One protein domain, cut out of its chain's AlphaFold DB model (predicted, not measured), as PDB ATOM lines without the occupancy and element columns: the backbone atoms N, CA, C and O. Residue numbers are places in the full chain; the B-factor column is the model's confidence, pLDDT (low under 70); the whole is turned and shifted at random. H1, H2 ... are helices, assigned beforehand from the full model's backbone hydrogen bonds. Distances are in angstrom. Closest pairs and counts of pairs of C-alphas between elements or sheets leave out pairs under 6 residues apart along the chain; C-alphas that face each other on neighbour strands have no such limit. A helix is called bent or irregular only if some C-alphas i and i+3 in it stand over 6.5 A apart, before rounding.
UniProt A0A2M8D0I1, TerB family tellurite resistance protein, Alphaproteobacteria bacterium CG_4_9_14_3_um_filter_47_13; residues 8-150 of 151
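Overview. This is residues 8 to 150 of the 151 residues of the protein "TerB family tellurite resistance protein" of Alphaproteobacteria bacterium CG_4_9_14_3_um_filter_47_13 (UniProt A0A2M8D0I1). The longest helix, H5, runs through the middle; H1, H2 and H3 form a four-helix bundle with it, helices side by side, and the short H4 packs on H1. On the side of H5 away from H1 the short H7 packs on H5, while H6 and H8 lie near H5 without touching it, and H8 and H9 meet near their ends in a corner. The printed part has 143 residues with nine named helices, H1 to H9 in chain order, and no named strand, and its class is all helix. It is compact, with a radius of gyration of the C-alphas of 14.3 A and a rounded outline of 41 by 31 by 29 A.

Arrangement. Begin at H1, residues 8 to 19, one of two hubs with three touching helices each. H2, residues 28 to 40, is close to H1 but not clearly touching, the closest C-alphas being those of Phe 17 and Met 34, 6.8 A apart. H3, residues 45 to 56, touches H1, closest at C-alphas 17 and 55, 6.1 A apart, at a shallow tilt of 17 degrees, the same way. H2 and H3 form a helical hairpin and only just touch, with 3 pairs of C-alphas within 8 A, closest at Leu 38 and Arg 48, 6.9 A. H4, residues 61 to 65, touches H1, closest at C-alphas 15 and 61, 5.0 A. The other hub, H5, residues 71 to 88, touches H1 with its residues 73 to 81 alone, closest at C-alphas 9 and 73, 5.8 A, at a shallow tilt of 27 degrees, the same way. H6, residues 93 to 109, only just touches H4, with 3 pairs of C-alphas within 8 A, closest at Met 62 and Leu 102, 7.2 A. H7, residues 113 to 116, touches H5, closest at C-alphas 76 and 115, 5.4 A. H8, residues 125 to 136, is near H5. H9, residues 141 to 149, touches H8, closest at C-alphas 135 and 141, 5.1 A, at a steep tilt of 68 degrees, only just short of perpendicular. Every O i to N i+4 pair is within hydrogen-bond range in H1, H2, H3, H4, H8 and H9, against 13 of 14 in H5 and 11 of 13 in H6; H7 is too short for such a pair.

Along the chain. Find C-alpha 8 at (158.712, 129.748, 59.594), where H1 begins. H5 runs 27.4 A, from C-alpha 71 at (157.000, 135.305, 66.600). H6 runs 25.6 A, with a kink of 42 degrees near residue 103, and is irregular: C-alphas 105 and 108 are 8.3 A apart. H9 ends at C-alpha 149, (132.505, 146.680, 60.945).

Size, cuts and confidence. The C-alphas farthest apart, of Ala 45 and Arg 148, are 41.8 A apart. The printed part has no cut and no long link. Residues 85 to 98, 100 and 103 to 150 are under pLDDT 70.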
ATOM      1  N   SER A   8     159.813 129.049  58.929       93.44
ATOM      2  CA  SER A   8     158.712 129.748  59.594       93.44
ATOM      3  C   SER A   8     157.993 130.727  58.648       93.44
ATOM      4  O   SER A   8     156.767 130.670  58.523       93.44
ATOM      5  N   ARG A   9     158.737 131.539  57.878       93.88
ATOM      6  CA  ARG A   9     158.176 132.455  56.867       93.88
ATOM      7  C   ARG A   9     157.468 131.682  55.759       93.88
ATOM      8  O   ARG A   9     156.427 132.117  55.275       93.88
ATOM      9  N   PHE A  10     158.014 130.536  55.368       95.62
ATOM     10  CA  PHE A  10     157.393 129.655  54.391       95.62
ATOM     11  C   PHE A  10     156.055 129.104  54.902       95.62
ATOM     12  O   PHE A  10     155.047 129.255  54.219       95.62
ATOM     13  N   TYR A  11     156.002 128.543  56.116       95.69
ATOM     14  CA  TYR A  11     154.750 128.050  56.702       95.69
ATOM     15  C   TYR A  11     153.725 129.154  56.963       95.69
ATOM     16  O   TYR A  11     152.530 128.893  56.839       95.69
ATOM     17  N   MET A  12     154.173 130.379  57.248       94.88
ATOM     18  CA  MET A  12     153.302 131.551  57.317       94.88
ATOM     19  C   MET A  12     152.580 131.775  55.988       94.88
ATOM     20  O   MET A  12     151.353 131.824  55.970       94.88
ATOM     21  N   TRP A  13     153.313 131.798  54.873       95.06
ATOM     22  CA  TRP A  13     152.716 131.971  53.548       95.06
ATOM     23  C   TRP A  13     151.779 130.832  53.159       95.06
ATOM     24  O   TRP A  13     150.687 131.084  52.657       95.06
ATOM     25  N   ARG A  14     152.150 129.585  53.467       95.50
ATOM     26  CA  ARG A  14     151.259 128.436  53.252       95.50
ATOM     27  C   ARG A  14     149.959 128.567  54.046       95.50
ATOM     28  O   ARG A  14     148.893 128.252  53.529       95.50
ATOM     29  N   ALA A  15     150.039 129.023  55.299       93.25
ATOM     30  CA  ALA A  15     148.864 129.229  56.142       93.25
ATOM     31  C   ALA A  15     147.974 130.364  55.614       93.25
ATOM     32  O   ALA A  15     146.756 130.255  55.699       93.25
ATOM     33  N   ILE A  16     148.567 131.423  55.054       91.38
ATOM     34  CA  ILE A  16     147.839 132.516  54.399       91.38
ATOM     35  C   ILE A  16     147.120 132.035  53.142       91.38
ATOM     36  O   ILE A  16     145.947 132.342  52.972       91.38
ATOM     37  N   PHE A  17     147.777 131.226  52.309       92.44
ATOM     38  CA  PHE A  17     147.144 130.664  51.114       92.44
ATOM     39  C   PHE A  17     145.983 129.757  51.525       92.44
ATOM     40  O   PHE A  17     144.871 129.933  51.053       92.44
ATOM     41  N   ALA A  18     146.194 128.868  52.498       91.06
ATOM     42  CA  ALA A  18     145.122 128.052  53.067       91.06
ATOM     43  C   ALA A  18     143.949 128.885  53.619       91.06
ATOM     44  O   ALA A  18     142.805 128.443  53.533       91.06
ATOM     45  N   LEU A  19     144.224 130.060  54.199       87.25
ATOM     46  CA  LEU A  19     143.194 130.942  54.742       87.25
ATOM     47  C   LEU A  19     142.361 131.585  53.634       87.25
ATOM     48  O   LEU A  19     141.148 131.542  53.746       87.25
ATOM     49  N   ALA A  20     142.988 132.061  52.556       85.94
ATOM     50  CA  ALA A  20     142.300 132.638  51.393       85.94
ATOM     51  C   ALA A  20     141.359 131.654  50.668       85.94
ATOM     52  O   ALA A  20     140.630 132.022  49.765       85.94
ATOM     53  N   HIS A  21     141.418 130.367  51.009       84.62
ATOM     54  CA  HIS A  21     140.545 129.335  50.463       84.62
ATOM     55  C   HIS A  21     139.506 128.825  51.475       84.62
ATOM     56  O   HIS A  21     138.810 127.840  51.197       84.62
ATOM     57  N   ALA A  22     139.450 129.398  52.680       78.50
ATOM     58  CA  ALA A  22     138.704 128.825  53.793       78.50
ATOM     59  C   ALA A  22     137.179 128.847  53.594       78.50
ATOM     60  O   ALA A  22     136.501 128.005  54.186       78.50
ATOM     61  N   ASP A  23     136.662 129.737  52.750       71.25
ATOM     62  CA  ASP A  23     135.256 129.835  52.332       71.25
ATOM     63  C   ASP A  23     134.957 129.093  51.003       71.25
ATOM     64  O   ASP A  23     133.828 129.080  50.509       71.25
ATOM     65  N   HIS A  24     135.968 128.419  50.437       70.69
ATOM     66  CA  HIS A  24     135.952 127.736  49.140       70.69
ATOM     67  C   HIS A  24     135.769 128.638  47.902       70.69
ATOM     68  O   HIS A  24     135.599 128.099  46.798       70.69
ATOM     69  N   ILE A  25     135.847 129.963  48.039       76.94
ATOM     70  CA  ILE A  25     135.709 130.925  46.940       76.94
ATOM     71  C   ILE A  25     136.894 131.892  46.973       76.94
ATOM     72  O   ILE A  25     136.863 132.893  47.662       76.94
ATOM     73  N   VAL A  26     137.906 131.648  46.136       81.25
ATOM     74  CA  VAL A  26     138.994 132.624  45.963       81.25
ATOM     75  C   VAL A  26     138.562 133.715  44.999       81.25
ATOM     76  O   VAL A  26     138.224 133.423  43.844       81.25
ATOM     77  N   THR A  27     138.625 134.965  45.436       81.56
ATOM     78  CA  THR A  27     138.320 136.114  44.585       81.56
ATOM     79  C   THR A  27     139.511 136.517  43.711       81.56
ATOM     80  O   THR A  27     140.660 136.107  43.915       81.56
ATOM     81  N   ASP A  28     139.263 137.347  42.693       83.44
ATOM     82  CA  ASP A  28     140.337 137.867  41.837       83.44
ATOM     83  C   ASP A  28     141.369 138.683  42.640       83.44
ATOM     84  O   ASP A  28     142.541 138.749  42.253       83.44
ATOM     85  N   GLU A  29     140.955 139.318  43.740       80.69
ATOM     86  CA  GLU A  29     141.838 140.101  44.605       80.69
ATOM     87  C   GLU A  29     142.738 139.207  45.454       80.69
ATOM     88  O   GLU A  29     143.954 139.410  45.475       80.69
ATOM     89  N   GLU A  30     142.180 138.164  46.060       82.62
ATOM     90  CA  GLU A  30     142.942 137.173  46.823       82.62
ATOM     91  C   GLU A  30     143.929 136.419  45.931       82.62
ATOM     92  O   GLU A  30     145.093 136.215  46.293       82.62
ATOM     93  N   TYR A  31     143.517 136.090  44.704       87.19
ATOM     94  CA  TYR A  31     144.416 135.496  43.721       87.19
ATOM     95  C   TYR A  31     145.575 136.436  43.364       87.19
ATOM     96  O   TYR A  31     146.733 136.006  43.289       87.19
ATOM     97  N   ARG A  32     145.300 137.733  43.167       87.06
ATOM     98  CA  ARG A  32     146.344 138.744  42.924       87.06
ATOM     99  C   ARG A  32     147.258 138.917  44.126       87.06
ATOM    100  O   ARG A  32     148.461 139.071  43.928       87.06
ATOM    101  N   PHE A  33     146.723 138.864  45.341       86.31
ATOM    102  CA  PHE A  33     147.507 138.916  46.569       86.31
ATOM    103  C   PHE A  33     148.480 137.729  46.651       86.31
ATOM    104  O   PHE A  33     149.687 137.930  46.816       86.31
ATOM    105  N   MET A  34     147.994 136.504  46.420       89.69
ATOM    106  CA  MET A  34     148.836 135.301  46.374       89.69
ATOM    107  C   MET A  34     149.895 135.379  45.265       89.69
ATOM    108  O   MET A  34     151.057 135.033  45.485       89.69
ATOM    109  N   GLN A  35     149.528 135.871  44.077       91.12
ATOM    110  CA  GLN A  35     150.474 136.057  42.976       91.12
ATOM    111  C   GLN A  35     151.539 137.114  43.308       91.12
ATOM    112  O   GLN A  35     152.721 136.876  43.069       91.12
ATOM    113  N   LYS A  36     151.154 138.242  43.919       89.12
ATOM    114  CA  LYS A  36     152.092 139.282  44.371       89.12
ATOM    115  C   LYS A  36     153.095 138.700  45.362       89.12
ATOM    116  O   LYS A  36     154.289 138.891  45.169       89.12
ATOM    117  N   ALA A  37     152.632 137.926  46.345       89.56
ATOM    118  CA  ALA A  37     153.504 137.250  47.303       89.56
ATOM    119  C   ALA A  37     154.512 136.320  46.612       89.56
ATOM    120  O   ALA A  37     155.704 136.362  46.920       89.56
ATOM    121  N   LEU A  38     154.053 135.512  45.645       90.44
ATOM    122  CA  LEU A  38     154.937 134.683  44.830       90.44
ATOM    123  C   LEU A  38     155.978 135.534  44.101       90.44
ATOM    124  O   LEU A  38     157.130 135.129  44.034       90.44
ATOM    125  N   ASP A  39     155.627 136.692  43.560       88.69
ATOM    126  CA  ASP A  39     156.548 137.495  42.748       88.69
ATOM    127  C   ASP A  39     157.540 138.330  43.574       88.69
ATOM    128  O   ASP A  39     158.661 138.563  43.117       88.69
ATOM    129  N   THR A  40     157.168 138.749  44.787       87.56
ATOM    130  CA  THR A  40     157.992 139.636  45.628       87.56
ATOM    131  C   THR A  40     158.917 138.892  46.583       87.56
ATOM    132  O   THR A  40     160.019 139.356  46.871       87.56
ATOM    133  N   GLU A  41     158.488 137.744  47.101       88.62
ATOM    134  CA  GLU A  41     159.237 137.016  48.121       88.62
ATOM    135  C   GLU A  41     160.321 136.123  47.504       88.62
ATOM    136  O   GLU A  41     160.156 135.491  46.454       88.62
ATOM    137  N   ASN A  42     161.458 136.014  48.194       90.31
ATOM    138  CA  ASN A  42     162.629 135.295  47.692       90.31
ATOM    139  C   ASN A  42     162.546 133.776  47.951       90.31
ATOM    140  O   ASN A  42     163.406 133.186  48.613       90.31
ATOM    141  N   PHE A  43     161.480 133.139  47.464       91.81
ATOM    142  CA  PHE A  43     161.279 131.696  47.576       91.81
ATOM    143  C   PHE A  43     162.274 130.911  46.719       91.81
ATOM    144  O   PHE A  43     162.575 131.269  45.577       91.81
ATOM    145  N   SER A  44     162.705 129.757  47.229       93.25
ATOM    146  CA  SER A  44     163.377 128.767  46.385       93.25
ATOM    147  C   SER A  44     162.406 128.169  45.363       93.25
ATOM    148  O   SER A  44     161.193 128.177  45.567       93.25
ATOM    149  N   ALA A  45     162.929 127.564  44.293       92.38
ATOM    150  CA  ALA A  45     162.098 126.876  43.300       92.38
ATOM    151  C   ALA A  45     161.203 125.786  43.925       92.38
ATOM    152  O   ALA A  45     160.061 125.616  43.512       92.38
ATOM    153  N   ALA A  46     161.700 125.086  44.952       93.44
ATOM    154  CA  ALA A  46     160.925 124.078  45.672       93.44
ATOM    155  C   ALA A  46     159.802 124.702  46.519       93.44
ATOM    156  O   ALA A  46     158.674 124.228  46.469       93.44
ATOM    157  N   GLN A  47     160.091 125.778  47.261       94.81
ATOM    158  CA  GLN A  47     159.078 126.496  48.051       94.81
ATOM    159  C   GLN A  47     157.998 127.108  47.152       94.81
ATOM    160  O   GLN A  47     156.813 126.980  47.447       94.81
ATOM    161  N   ARG A  48     158.399 127.710  46.025       94.56
ATOM    162  CA  ARG A  48     157.475 128.274  45.037       94.56
ATOM    163  C   ARG A  48     156.533 127.212  44.476       94.56
ATOM    164  O   ARG A  48     155.332 127.429  44.491       94.56
ATOM    165  N   ALA A  49     157.057 126.055  44.067       94.19
ATOM    166  CA  ALA A  49     156.232 124.964  43.548       94.19
ATOM    167  C   ALA A  49     155.194 124.463  44.572       94.19
ATOM    168  O   ALA A  49     154.086 124.092  44.199       94.19
ATOM    169  N   VAL A  50     155.534 124.469  45.868       95.44
ATOM    170  CA  VAL A  50     154.579 124.116  46.931       95.44
ATOM    171  C   VAL A  50     153.500 125.185  47.090       95.44
ATOM    172  O   VAL A  50     152.338 124.829  47.216       95.44
ATOM    173  N   LEU A  51     153.852 126.472  47.058       94.12
ATOM    174  CA  LEU A  51     152.869 127.557  47.169       94.12
ATOM    175  C   LEU A  51     151.959 127.649  45.939       94.12
ATOM    176  O   LEU A  51     150.774 127.929  46.078       94.12
ATOM    177  N   GLU A  52     152.484 127.374  44.744       93.56
ATOM    178  CA  GLU A  52     151.672 127.245  43.529       93.56
ATOM    179  C   GLU A  52     150.660 126.102  43.659       93.56
ATOM    180  O   GLU A  52     149.501 126.278  43.293       93.56
ATOM    181  N   LEU A  53     151.068 124.969  44.245       93.62
ATOM    182  CA  LEU A  53     150.151 123.876  44.551       93.62
ATOM    183  C   LEU A  53     149.137 124.267  45.632       93.62
ATOM    184  O   LEU A  53     147.960 123.989  45.456       93.62
ATOM    185  N   ASP A  54     149.561 124.920  46.717       92.19
ATOM    186  CA  ASP A  54     148.663 125.348  47.799       92.19
ATOM    187  C   ASP A  54     147.620 126.376  47.306       92.19
ATOM    188  O   ASP A  54     146.510 126.394  47.827       92.19
ATOM    189  N   ARG A  55     147.948 127.178  46.278       88.31
ATOM    190  CA  ARG A  55     147.023 128.108  45.596       88.31
ATOM    191  C   ARG A  55     145.949 127.394  44.766       88.31
ATOM    192  O   ARG A  55     144.895 127.953  44.484       88.31
ATOM    193  N   GLU A  56     146.225 126.185  44.289       87.94
ATOM    194  CA  GLU A  56     145.247 125.374  43.547       87.94
ATOM    195  C   GLU A  56     144.519 124.378  44.461       87.94
ATOM    196  O   GLU A  56     143.366 124.019  44.219       87.94
ATOM    197  N   GLN A  57     145.212 123.902  45.495       87.19
ATOM    198  CA  GLN A  57     144.800 122.841  46.404       87.19
ATOM    199  C   GLN A  57     145.087 123.264  47.848       87.19
ATOM    200  O   GLN A  57     146.133 122.909  48.411       87.19
ATOM    201  N   PRO A  58     144.151 123.996  48.468       82.75
ATOM    202  CA  PRO A  58     144.348 124.512  49.807       82.75
ATOM    203  C   PRO A  58     144.532 123.399  50.830       82.75
ATOM    204  O   PRO A  58     143.878 122.354  50.806       82.75
ATOM    205  N   GLN A  59     145.441 123.660  51.757       89.88
ATOM    206  CA  GLN A  59     145.659 122.849  52.946       89.88
ATOM    207  C   GLN A  59     144.804 123.374  54.107       89.88
ATOM    208  O   GLN A  59     144.138 124.398  54.005       89.88
ATOM    209  N   GLU A  60     144.856 122.704  55.255       86.81
ATOM    210  CA  GLU A  60     144.222 123.215  56.469       86.81
ATOM    211  C   GLU A  60     145.078 124.307  57.135       86.81
ATOM    212  O   GLU A  60     146.281 124.131  57.363       86.81
ATOM    213  N   VAL A  61     144.439 125.416  57.522       88.56
ATOM    214  CA  VAL A  61     145.105 126.586  58.126       88.56
ATOM    215  C   VAL A  61     145.778 126.239  59.459       88.56
ATOM    216  O   VAL A  61     146.949 126.552  59.673       88.56
ATOM    217  N   MET A  62     145.060 125.559  60.362       85.44
ATOM    218  CA  MET A  62     145.529 125.292  61.732       85.44
ATOM    219  C   MET A  62     146.834 124.469  61.782       85.44
ATOM    220  O   MET A  62     147.767 124.892  62.472       85.44
ATOM    221  N   PRO A  63     146.967 123.327  61.069       88.69
ATOM    222  CA  PRO A  63     148.221 122.572  61.031       88.69
ATOM    223  C   PRO A  63     149.413 123.353  60.470       88.69
ATOM    224  O   PRO A  63     150.543 123.118  60.895       88.69
ATOM    225  N   LEU A  64     149.183 124.262  59.519       91.75
ATOM    226  CA  LEU A  64     150.240 125.095  58.945       91.75
ATOM    227  C   LEU A  64     150.651 126.210  59.903       91.75
ATOM    228  O   LEU A  64     151.842 126.393  60.149       91.75
ATOM    229  N   PHE A  65     149.681 126.882  60.524       89.06
ATOM    230  CA  PHE A  65     149.945 127.933  61.502       89.06
ATOM    231  C   PHE A  65     150.749 127.430  62.711       89.06
ATOM    232  O   PHE A  65     151.616 128.136  63.226       89.06
ATOM    233  N   MET A  66     150.513 126.192  63.160       88.00
ATOM    234  CA  MET A  66     151.280 125.585  64.258       88.00
ATOM    235  C   MET A  66     152.769 125.380  63.942       88.00
ATOM    236  O   MET A  66     153.556 125.196  64.867       88.00
ATOM    237  N   LYS A  67     153.159 125.416  62.663       91.31
ATOM    238  CA  LYS A  67     154.555 125.294  62.218       91.31
ATOM    239  C   LYS A  67     155.265 126.641  62.069       91.31
ATOM    240  O   LYS A  67     156.440 126.671  61.717       91.31
ATOM    241  N   ILE A  68     154.567 127.748  62.324       91.38
ATOM    242  CA  ILE A  68     155.171 129.078  62.358       91.38
ATOM    243  C   ILE A  68     155.839 129.250  63.726       91.38
ATOM    244  O   ILE A  68     155.176 129.505  64.735       91.38
ATOM    245  N   GLU A  69     157.154 129.046  63.764       88.81
ATOM    246  CA  GLU A  69     157.948 129.072  64.998       88.81
ATOM    247  C   GLU A  69     158.372 130.491  65.399       88.81
ATOM    248  O   GLU A  69     158.482 130.788  66.589       88.81
ATOM    249  N   ASP A  70     158.599 131.371  64.421       88.19
ATOM    250  CA  ASP A  70     159.064 132.733  64.661       88.19
ATOM    251  C   ASP A  70     157.903 133.673  65.007       88.19
ATOM    252  O   ASP A  70     156.891 133.739  64.312       88.19
ATOM    253  N   GLN A  71     158.056 134.434  66.089       83.25
ATOM    254  CA  GLN A  71     157.000 135.305  66.600       83.25
ATOM    255  C   GLN A  71     156.648 136.452  65.638       83.25
ATOM    256  O   GLN A  71     155.480 136.832  65.565       83.25
ATOM    257  N   GLU A  72     157.619 136.986  64.895       84.62
ATOM    258  CA  GLU A  72     157.384 138.035  63.899       84.62
ATOM    259  C   GLU A  72     156.575 137.484  62.720       84.62
ATOM    260  O   GLU A  72     155.640 138.132  62.250       84.62
ATOM    261  N   ASP A  73     156.863 136.253  62.292       88.25
ATOM    262  CA  ASP A  73     156.101 135.567  61.245       88.25
ATOM    263  C   ASP A  73     154.651 135.313  61.660       88.25
ATOM    264  O   ASP A  73     153.738 135.435  60.843       88.25
ATOM    265  N   ARG A  74     154.414 135.028  62.941       85.88
ATOM    266  CA  ARG A  74     153.056 134.881  63.481       85.88
ATOM    267  C   ARG A  74     152.320 136.203  63.530       85.88
ATOM    268  O   ARG A  74     151.156 136.247  63.148       85.88
ATOM    269  N   SER A  75     152.979 137.278  63.961       81.50
ATOM    270  CA  SER A  75     152.377 138.611  63.915       81.50
ATOM    271  C   SER A  75     152.018 138.998  62.474       81.50
ATOM    272  O   SER A  75     150.916 139.477  62.213       81.50
ATOM    273  N   ARG A  76     152.915 138.719  61.519       84.31
ATOM    274  CA  ARG A  76     152.692 138.984  60.091       84.31
ATOM    275  C   ARG A  76     151.589 138.123  59.484       84.31
ATOM    276  O   ARG A  76     150.858 138.622  58.641       84.31
ATOM    277  N   PHE A  77     151.418 136.877  59.927       89.06
ATOM    278  CA  PHE A  77     150.261 136.068  59.539       89.06
ATOM    279  C   PHE A  77     148.954 136.816  59.837       89.06
ATOM    280  O   PHE A  77     148.134 137.019  58.950       89.06
ATOM    281  N   PHE A  78     148.779 137.292  61.074       81.56
ATOM    282  CA  PHE A  78     147.562 138.019  61.445       81.56
ATOM    283  C   PHE A  78     147.413 139.331  60.679       81.56
ATOM    284  O   PHE A  78     146.296 139.725  60.357       81.56
ATOM    285  N   TYR A  79     148.528 139.989  60.368       81.31
ATOM    286  CA  TYR A  79     148.529 141.181  59.535       81.31
ATOM    287  C   TYR A  79     148.002 140.902  58.120       81.31
ATOM    288  O   TYR A  79     147.044 141.539  57.689       81.31
ATOM    289  N   PHE A  80     148.563 139.911  57.423       84.44
ATOM    290  CA  PHE A  80     148.122 139.538  56.077       84.44
ATOM    291  C   PHE A  80     146.693 139.015  56.054       84.44
ATOM    292  O   PHE A  80     145.928 139.398  55.175       84.44
ATOM    293  N   ALA A  81     146.316 138.212  57.049       81.75
ATOM    294  CA  ALA A  81     144.945 137.756  57.213       81.75
ATOM    295  C   ALA A  81     143.968 138.938  57.271       81.75
ATOM    296  O   ALA A  81     142.994 138.947  56.531       81.75
ATOM    297  N   ARG A  82     144.267 139.976  58.069       75.25
ATOM    298  CA  ARG A  82     143.433 141.189  58.135       75.25
ATOM    299  C   ARG A  82     143.359 141.926  56.804       75.25
ATOM    300  O   ARG A  82     142.280 142.362  56.430       75.25
ATOM    301  N   MET A  83     144.476 142.061  56.094       74.38
ATOM    302  CA  MET A  83     144.465 142.734  54.794       74.38
ATOM    303  C   MET A  83     143.601 142.001  53.768       74.38
ATOM    304  O   MET A  83     142.874 142.655  53.028       74.38
ATOM    305  N   MET A  84     143.619 140.664  53.764       74.12
ATOM    306  CA  MET A  84     142.718 139.880  52.913       74.12
ATOM    307  C   MET A  84     141.249 140.123  53.286       74.12
ATOM    308  O   MET A  84     140.448 140.387  52.396       74.12
ATOM    309  N   CYS A  85     140.914 140.195  54.585       67.06
ATOM    310  CA  CYS A  85     139.561 140.566  55.027       67.06
ATOM    311  C   CYS A  85     139.098 141.933  54.487       67.06
ATOM    312  O   CYS A  85     137.901 142.166  54.324       67.06
ATOM    313  N   TRP A  86     140.030 142.873  54.307       62.19
ATOM    314  CA  TRP A  86     139.725 144.260  53.951       62.19
ATOM    315  C   TRP A  86     139.553 144.467  52.452       62.19
ATOM    316  O   TRP A  86     138.806 145.361  52.063       62.19
ATOM    317  N   SER A  87     140.226 143.657  51.633       58.00
ATOM    318  CA  SER A  87     140.222 143.817  50.178       58.00
ATOM    319  C   SER A  87     138.818 143.624  49.584       58.00
ATOM    320  O   SER A  87     138.354 144.474  48.833       58.00
ATOM    321  N   ASP A  88     138.079 142.599  50.023       53.19
ATOM    322  CA  ASP A  88     136.744 142.297  49.473       53.19
ATOM    323  C   ASP A  88     135.563 142.755  50.344       53.19
ATOM    324  O   ASP A  88     134.401 142.666  49.942       53.19
ATOM    325  N   GLY A  89     135.824 143.219  51.572       51.72
ATOM    326  CA  GLY A  89     134.781 143.609  52.532       51.72
ATOM    327  C   GLY A  89     133.811 142.482  52.923       51.72
ATOM    328  O   GLY A  89     132.801 142.751  53.575       51.72
ATOM    329  N   ASN A  90     134.100 141.238  52.532       51.88
ATOM    330  CA  ASN A  90     133.210 140.095  52.675       51.88
ATOM    331  C   ASN A  90     133.987 138.881  53.202       51.88
ATOM    332  O   ASN A  90     134.089 137.858  52.544       51.88
ATOM    333  N   PHE A  91     134.559 139.031  54.397       61.47
ATOM    334  CA  PHE A  91     135.221 137.940  55.108       61.47
ATOM    335  C   PHE A  91     134.156 137.039  55.746       61.47
ATOM    336  O   PHE A  91     133.472 137.461  56.692       61.47
ATOM    337  N   ASP A  92     133.973 135.835  55.205       58.53
ATOM    338  CA  ASP A  92     132.840 134.964  55.535       58.53
ATOM    339  C   ASP A  92     132.956 134.397  56.967       58.53
ATOM    340  O   ASP A  92     134.033 134.299  57.566       58.53
ATOM    341  N   GLU A  93     131.829 133.980  57.553       63.00
ATOM    342  CA  GLU A  93     131.735 133.459  58.923       63.00
ATOM    343  C   GLU A  93     132.726 132.316  59.216       63.00
ATOM    344  O   GLU A  93     133.087 132.070  60.374       63.00
ATOM    345  N   GLN A  94     133.126 131.557  58.192       60.78
ATOM    346  CA  GLN A  94     134.048 130.432  58.326       60.78
ATOM    347  C   GLN A  94     135.483 130.896  58.594       60.78
ATOM    348  O   GLN A  94     136.148 130.369  59.493       60.78
ATOM    349  N   GLU A  95     135.934 131.924  57.888       66.06
ATOM    350  CA  GLU A  95     137.268 132.499  58.035       66.06
ATOM    351  C   GLU A  95     137.397 133.209  59.390       66.06
ATOM    352  O   GLU A  95     138.391 133.061  60.108       66.06
ATOM    353  N   GLN A  96     136.314 133.864  59.820       65.19
ATOM    354  CA  GLN A  96     136.187 134.476  61.143       65.19
ATOM    355  C   GLN A  96     136.351 133.456  62.278       65.19
ATOM    356  O   GLN A  96     137.077 133.701  63.246       65.19
ATOM    357  N   LYS A  97     135.708 132.284  62.165       69.44
ATOM    358  CA  LYS A  97     135.823 131.202  63.161       69.44
ATOM    359  C   LYS A  97     137.245 130.658  63.241       69.44
ATOM    360  O   LYS A  97     137.722 130.385  64.343       69.44
ATOM    361  N   ILE A  98     137.926 130.526  62.101       69.25
ATOM    362  CA  ILE A  98     139.325 130.080  62.051       69.25
ATOM    363  C   ILE A  98     140.227 131.114  62.728       69.25
ATOM    364  O   ILE A  98     141.049 130.749  63.569       69.25
ATOM    365  N   MET A  99     140.025 132.401  62.448       70.38
ATOM    366  CA  MET A  99     140.811 133.476  63.050       70.38
ATOM    367  C   MET A  99     140.599 133.590  64.564       70.38
ATOM    368  O   MET A  99     141.579 133.642  65.305       70.38
ATOM    369  N   LEU A 100     139.354 133.518  65.046       68.62
ATOM    370  CA  LEU A 100     139.044 133.492  66.483       68.62
ATOM    371  C   LEU A 100     139.652 132.267  67.186       68.62
ATOM    372  O   LEU A 100     140.150 132.367  68.313       68.62
ATOM    373  N   ALA A 101     139.634 131.103  66.529       70.00
ATOM    374  CA  ALA A 101     140.252 129.891  67.058       70.00
ATOM    375  C   ALA A 101     141.782 130.021  67.138       70.00
ATOM    376  O   ALA A 101     142.374 129.671  68.161       70.00
ATOM    377  N   LEU A 102     142.420 130.569  66.101       71.12
ATOM    378  CA  LEU A 102     143.861 130.843  66.068       71.12
ATOM    379  C   LEU A 102     144.271 131.834  67.157       71.12
ATOM    380  O   LEU A 102     145.253 131.617  67.872       71.12
ATOM    381  N   GLU A 103     143.481 132.890  67.315       64.88
ATOM    382  CA  GLU A 103     143.698 133.957  68.278       64.88
ATOM    383  C   GLU A 103     143.589 133.445  69.728       64.88
ATOM    384  O   GLU A 103     144.497 133.653  70.540       64.88
ATOM    385  N   THR A 104     142.539 132.680  70.042       62.38
ATOM    386  CA  THR A 104     142.322 132.104  71.384       62.38
ATOM    387  C   THR A 104     143.494 131.225  71.833       62.38
ATOM    388  O   THR A 104     143.814 131.160  73.022       62.38
ATOM    389  N   VAL A 105     144.172 130.569  70.887       63.19
ATOM    390  CA  VAL A 105     145.330 129.713  71.170       63.19
ATOM    391  C   VAL A 105     146.631 130.528  71.313       63.19
ATOM    392  O   VAL A 105     147.555 130.043  71.964       63.19
ATOM    393  N   HIS A 106     146.732 131.754  70.767       59.84
ATOM    394  CA  HIS A 106     148.023 132.453  70.594       59.84
ATOM    395  C   HIS A 106     148.150 133.908  71.081       59.84
ATOM    396  O   HIS A 106     149.268 134.425  71.090       59.84
ATOM    397  N   VAL A 107     147.092 134.561  71.579       51.09
ATOM    398  CA  VAL A 107     147.132 135.996  71.967       51.09
ATOM    399  C   VAL A 107     148.084 136.367  73.099       51.09
ATOM    400  O   VAL A 107     148.343 137.546  73.314       51.09
ATOM    401  N   ARG A 108     148.686 135.426  73.828       49.97
ATOM    402  CA  ARG A 108     149.482 135.829  74.996       49.97
ATOM    403  C   ARG A 108     150.785 136.591  74.701       49.97
ATOM    404  O   ARG A 108     151.272 137.182  75.652       49.97
ATOM    405  N   ASN A 109     151.327 136.627  73.471       51.12
ATOM    406  CA  ASN A 109     152.682 137.175  73.216       51.12
ATOM    407  C   ASN A 109     152.913 137.894  71.854       51.12
ATOM    408  O   ASN A 109     154.055 137.954  71.399       51.12
ATOM    409  N   ILE A 110     151.889 138.416  71.169       54.50
ATOM    410  CA  ILE A 110     152.072 139.012  69.825       54.50
ATOM    411  C   ILE A 110     152.357 140.524  69.913       54.50
ATOM    412  O   ILE A 110     151.505 141.282  70.365       54.50
ATOM    413  N   ASP A 111     153.544 140.951  69.462       56.97
ATOM    414  CA  ASP A 111     153.920 142.361  69.248       56.97
ATOM    415  C   ASP A 111     153.650 142.720  67.776       56.97
ATOM    416  O   ASP A 111     154.306 142.202  66.861       56.97
ATOM    417  N   PHE A 112     152.605 143.515  67.546       52.03
ATOM    418  CA  PHE A 112     152.086 143.821  66.212       52.03
ATOM    419  C   PHE A 112     152.775 145.028  65.560       52.03
ATOM    420  O   PHE A 112     152.909 145.050  64.336       52.03
ATOM    421  N   ASP A 113     153.281 145.977  66.348       49.47
ATOM    422  CA  ASP A 113     153.957 147.179  65.835       49.47
ATOM    423  C   ASP A 113     155.232 146.798  65.073       49.47
ATOM    424  O   ASP A 113     155.536 147.319  63.996       49.47
ATOM    425  N   LYS A 114     155.946 145.788  65.582       56.06
ATOM    426  CA  LYS A 114     157.127 145.230  64.915       56.06
ATOM    427  C   LYS A 114     156.794 144.500  63.603       56.06
ATOM    428  O   LYS A 114     157.613 144.467  62.682       56.06
ATOM    429  N   ALA A 115     155.602 143.916  63.502       55.16
ATOM    430  CA  ALA A 115     155.169 143.195  62.307       55.16
ATOM    431  C   ALA A 115     154.909 144.148  61.139       55.16
ATOM    432  O   ALA A 115     155.325 143.863  60.020       55.16
ATOM    433  N   LEU A 116     154.299 145.302  61.422       52.78
ATOM    434  CA  LEU A 116     153.999 146.337  60.433       52.78
ATOM    435  C   LEU A 116     155.273 146.898  59.791       52.78
ATOM    436  O   LEU A 116     155.372 147.013  58.574       52.78
ATOM    437  N   ALA A 117     156.281 147.192  60.618       53.78
ATOM    438  CA  ALA A 117     157.518 147.852  60.193       53.78
ATOM    439  C   ALA A 117     158.389 147.019  59.237       53.78
ATOM    440  O   ALA A 117     159.377 147.519  58.701       53.78
ATOM    441  N   SER A 118     158.079 145.735  59.074       51.00
ATOM    442  CA  SER A 118     158.957 144.763  58.431       51.00
ATOM    443  C   SER A 118     158.342 144.133  57.171       51.00
ATOM    444  O   SER A 118     159.001 143.340  56.486       51.00
ATOM    445  N   VAL A 119     157.097 144.490  56.840       51.06
ATOM    446  CA  VAL A 119     156.412 144.097  55.603       51.06
ATOM    447  C   VAL A 119     156.754 145.098  54.498       51.06
ATOM    448  O   VAL A 119     156.332 146.244  54.537       51.06
ATOM    449  N   ASP A 120     157.515 144.635  53.505       46.38
ATOM    450  CA  ASP A 120     157.971 145.421  52.345       46.38
ATOM    451  C   ASP A 120     157.003 145.327  51.148       46.38
ATOM    452  O   ASP A 120     157.304 145.750  50.035       46.38
ATOM    453  N   MET A 121     155.817 144.740  51.347       51.72
ATOM    454  CA  MET A 121     154.760 144.863  50.348       51.72
ATOM    455  C   MET A 121     154.324 146.320  50.329       51.72
ATOM    456  O   MET A 121     153.830 146.820  51.333       51.72
ATOM    457  N   GLU A 122     154.507 146.990  49.192       47.41
ATOM    458  CA  GLU A 122     153.917 148.300  48.921       47.41
ATOM    459  C   GLU A 122     152.403 148.198  49.123       47.41
ATOM    460  O   GLU A 122     151.670 147.703  48.259       47.41
ATOM    461  N   LEU A 123     151.979 148.576  50.320       53.22
ATOM    462  CA  LEU A 123     150.618 148.942  50.650       53.22
ATOM    463  C   LEU A 123     150.469 150.413  50.333       53.22
ATOM    464  O   LEU A 123     151.428 151.183  50.493       53.22
ATOM    465  N   ASP A 124     149.282 150.795  49.888       57.75
ATOM    466  CA  ASP A 124     148.976 152.210  49.799       57.75
ATOM    467  C   ASP A 124     148.901 152.823  51.211       57.75
ATOM    468  O   ASP A 124     148.786 152.137  52.232       57.75
ATOM    469  N   GLU A 125     149.084 154.139  51.284       57.44
ATOM    470  CA  GLU A 125     149.136 154.848  52.567       57.44
ATOM    471  C   GLU A 125     147.788 154.797  53.306       57.44
ATOM    472  O   GLU A 125     147.767 154.820  54.533       57.44
ATOM    473  N   GLU A 126     146.679 154.635  52.580       59.66
ATOM    474  CA  GLU A 126     145.328 154.527  53.140       59.66
ATOM    475  C   GLU A 126     145.155 153.211  53.916       59.66
ATOM    476  O   GLU A 126     144.736 153.214  55.076       59.66
ATOM    477  N   GLN A 127     145.595 152.089  53.337       59.81
ATOM    478  CA  GLN A 127     145.628 150.785  53.999       59.81
ATOM    479  C   GLN A 127     146.526 150.800  55.243       59.81
ATOM    480  O   GLN A 127     146.172 150.214  56.268       59.81
ATOM    481  N   LYS A 128     147.677 151.484  55.189       60.78
ATOM    482  CA  LYS A 128     148.597 151.578  56.337       60.78
ATOM    483  C   LYS A 128     148.013 152.390  57.489       60.78
ATOM    484  O   LYS A 128     148.053 151.917  58.625       60.78
ATOM    485  N   GLU A 129     147.491 153.585  57.210       62.81
ATOM    486  CA  GLU A 129     146.920 154.475  58.231       62.81
ATOM    487  C   GLU A 129     145.724 153.823  58.924       62.81
ATOM    488  O   GLU A 129     145.641 153.817  60.151       62.81
ATOM    489  N   MET A 130     144.843 153.182  58.160       62.09
ATOM    490  CA  MET A 130     143.658 152.542  58.719       62.09
ATOM    491  C   MET A 130     143.993 151.321  59.590       62.09
ATOM    492  O   MET A 130     143.399 151.154  60.658       62.09
ATOM    493  N   ILE A 131     144.956 150.477  59.187       61.72
ATOM    494  CA  ILE A 131     145.377 149.335  60.020       61.72
ATOM    495  C   ILE A 131     146.058 149.828  61.305       61.72
ATOM    496  O   ILE A 131     145.837 149.255  62.374       61.72
ATOM    497  N   ALA A 132     146.855 150.897  61.215       63.06
ATOM    498  CA  ALA A 132     147.488 151.511  62.378       63.06
ATOM    499  C   ALA A 132     146.450 152.093  63.359       63.06
ATOM    500  O   ALA A 132     146.539 151.834  64.559       63.06
ATOM    501  N   GLU A 133     145.422 152.796  62.867       62.72
ATOM    502  CA  GLU A 133     144.357 153.362  63.711       62.72
ATOM    503  C   GLU A 133     143.569 152.300  64.495       62.72
ATOM    504  O   GLU A 133     143.215 152.522  65.659       62.72
ATOM    505  N   ASP A 134     143.287 151.152  63.878       57.91
ATOM    506  CA  ASP A 134     142.607 150.039  64.550       57.91
ATOM    507  C   ASP A 134     143.518 149.329  65.563       57.91
ATOM    508  O   ASP A 134     143.040 148.800  66.570       57.91
ATOM    509  N   MET A 135     144.835 149.352  65.338       53.69
ATOM    510  CA  MET A 135     145.832 148.779  66.245       53.69
ATOM    511  C   MET A 135     146.114 149.645  67.477       53.69
ATOM    512  O   MET A 135     146.268 149.099  68.568       53.69
ATOM    513  N   GLU A 136     146.128 150.972  67.345       55.06
ATOM    514  CA  GLU A 136     146.407 151.889  68.463       55.06
ATOM    515  C   GLU A 136     145.247 152.011  69.470       55.06
ATOM    516  O   GLU A 136     145.436 152.474  70.599       55.06
ATOM    517  N   ARG A 137     144.028 151.616  69.085       51.97
ATOM    518  CA  ARG A 137     142.808 151.920  69.846       51.97
ATOM    519  C   ARG A 137     142.416 150.918  70.926       51.97
ATOM    520  O   ARG A 137     141.639 151.300  71.801       51.97
ATOM    521  N   ASP A 138     142.914 149.680  70.910       45.22
ATOM    522  CA  ASP A 138     142.450 148.658  71.853       45.22
ATOM    523  C   ASP A 138     143.495 147.598  72.219       45.22
ATOM    524  O   ASP A 138     144.329 147.189  71.420       45.22
ATOM    525  N   SER A 139     143.383 147.076  73.444       46.38
ATOM    526  CA  SER A 139     144.234 145.980  73.953       46.38
ATOM    527  C   SER A 139     143.979 144.631  73.258       46.38
ATOM    528  O   SER A 139     144.785 143.710  73.387       46.38
ATOM    529  N   ASN A 140     142.885 144.530  72.496       50.66
ATOM    530  CA  ASN A 140     142.674 143.515  71.471       50.66
ATOM    531  C   ASN A 140     142.109 144.192  70.195       50.66
ATOM    532  O   ASN A 140     140.886 144.316  70.056       50.66
ATOM    533  N   PRO A 141     142.987 144.615  69.265       51.84
ATOM    534  CA  PRO A 141     142.612 145.287  68.017       51.84
ATOM    535  C   PRO A 141     141.652 144.475  67.142       51.84
ATOM    536  O   PRO A 141     140.821 145.027  66.430       51.84
ATOM    537  N   PHE A 142     141.737 143.146  67.218       49.69
ATOM    538  CA  PHE A 142     140.933 142.241  66.406       49.69
ATOM    539  C   PHE A 142     139.467 142.229  66.850       49.69
ATOM    540  O   PHE A 142     138.569 142.387  66.028       49.69
ATOM    541  N   MET A 143     139.208 142.132  68.157       50.91
ATOM    542  CA  MET A 143     137.843 142.170  68.702       50.91
ATOM    543  C   MET A 143     137.171 143.543  68.549       50.91
ATOM    544  O   MET A 143     135.944 143.623  68.452       50.91
ATOM    545  N   SER A 144     137.964 144.618  68.529       54.91
ATOM    546  CA  SER A 144     137.475 145.979  68.285       54.91
ATOM    547  C   SER A 144     137.066 146.175  66.822       54.91
ATOM    548  O   SER A 144     135.939 146.601  66.556       54.91
ATOM    549  N   PHE A 145     137.921 145.743  65.885       51.66
ATOM    550  CA  PHE A 145     137.621 145.688  64.450       51.66
ATOM    551  C   PHE A 145     136.344 144.879  64.169       51.66
ATOM    552  O   PHE A 145     135.414 145.385  63.536       51.66
ATOM    553  N   PHE A 146     136.242 143.674  64.748       48.09
ATOM    554  CA  PHE A 146     135.066 142.805  64.627       48.09
ATOM    555  C   PHE A 146     133.769 143.491  65.064       48.09
ATOM    556  O   PHE A 146     132.772 143.411  64.362       48.09
ATOM    557  N   ARG A 147     133.763 144.200  66.199       52.06
ATOM    558  CA  ARG A 147     132.559 144.896  66.697       52.06
ATOM    559  C   ARG A 147     132.159 146.126  65.888       52.06
ATOM    560  O   ARG A 147     131.030 146.594  66.028       52.06
ATOM    561  N   ARG A 148     133.094 146.728  65.150       47.34
ATOM    562  CA  ARG A 148     132.889 148.027  64.497       47.34
ATOM    563  C   ARG A 148     132.380 147.896  63.070       47.34
ATOM    564  O   ARG A 148     131.543 148.695  62.658       47.34
ATOM    565  N   PHE A 149     132.884 146.913  62.337       40.06
ATOM    566  CA  PHE A 149     132.505 146.680  60.945       40.06
ATOM    567  C   PHE A 149     131.460 145.565  60.794       40.06
ATOM    568  O   PHE A 149     130.960 145.349  59.693       40.06
ATOM    569  N   TRP A 150     131.065 144.926  61.902       35.19
ATOM    570  CA  TRP A 150     130.019 143.908  61.954       35.19
ATOM    571  C   TRP A 150     129.154 144.069  63.231       35.19
ATOM    572  O   TRP A 150     129.684 143.918  64.336       35.19
TER     573      TRP A 150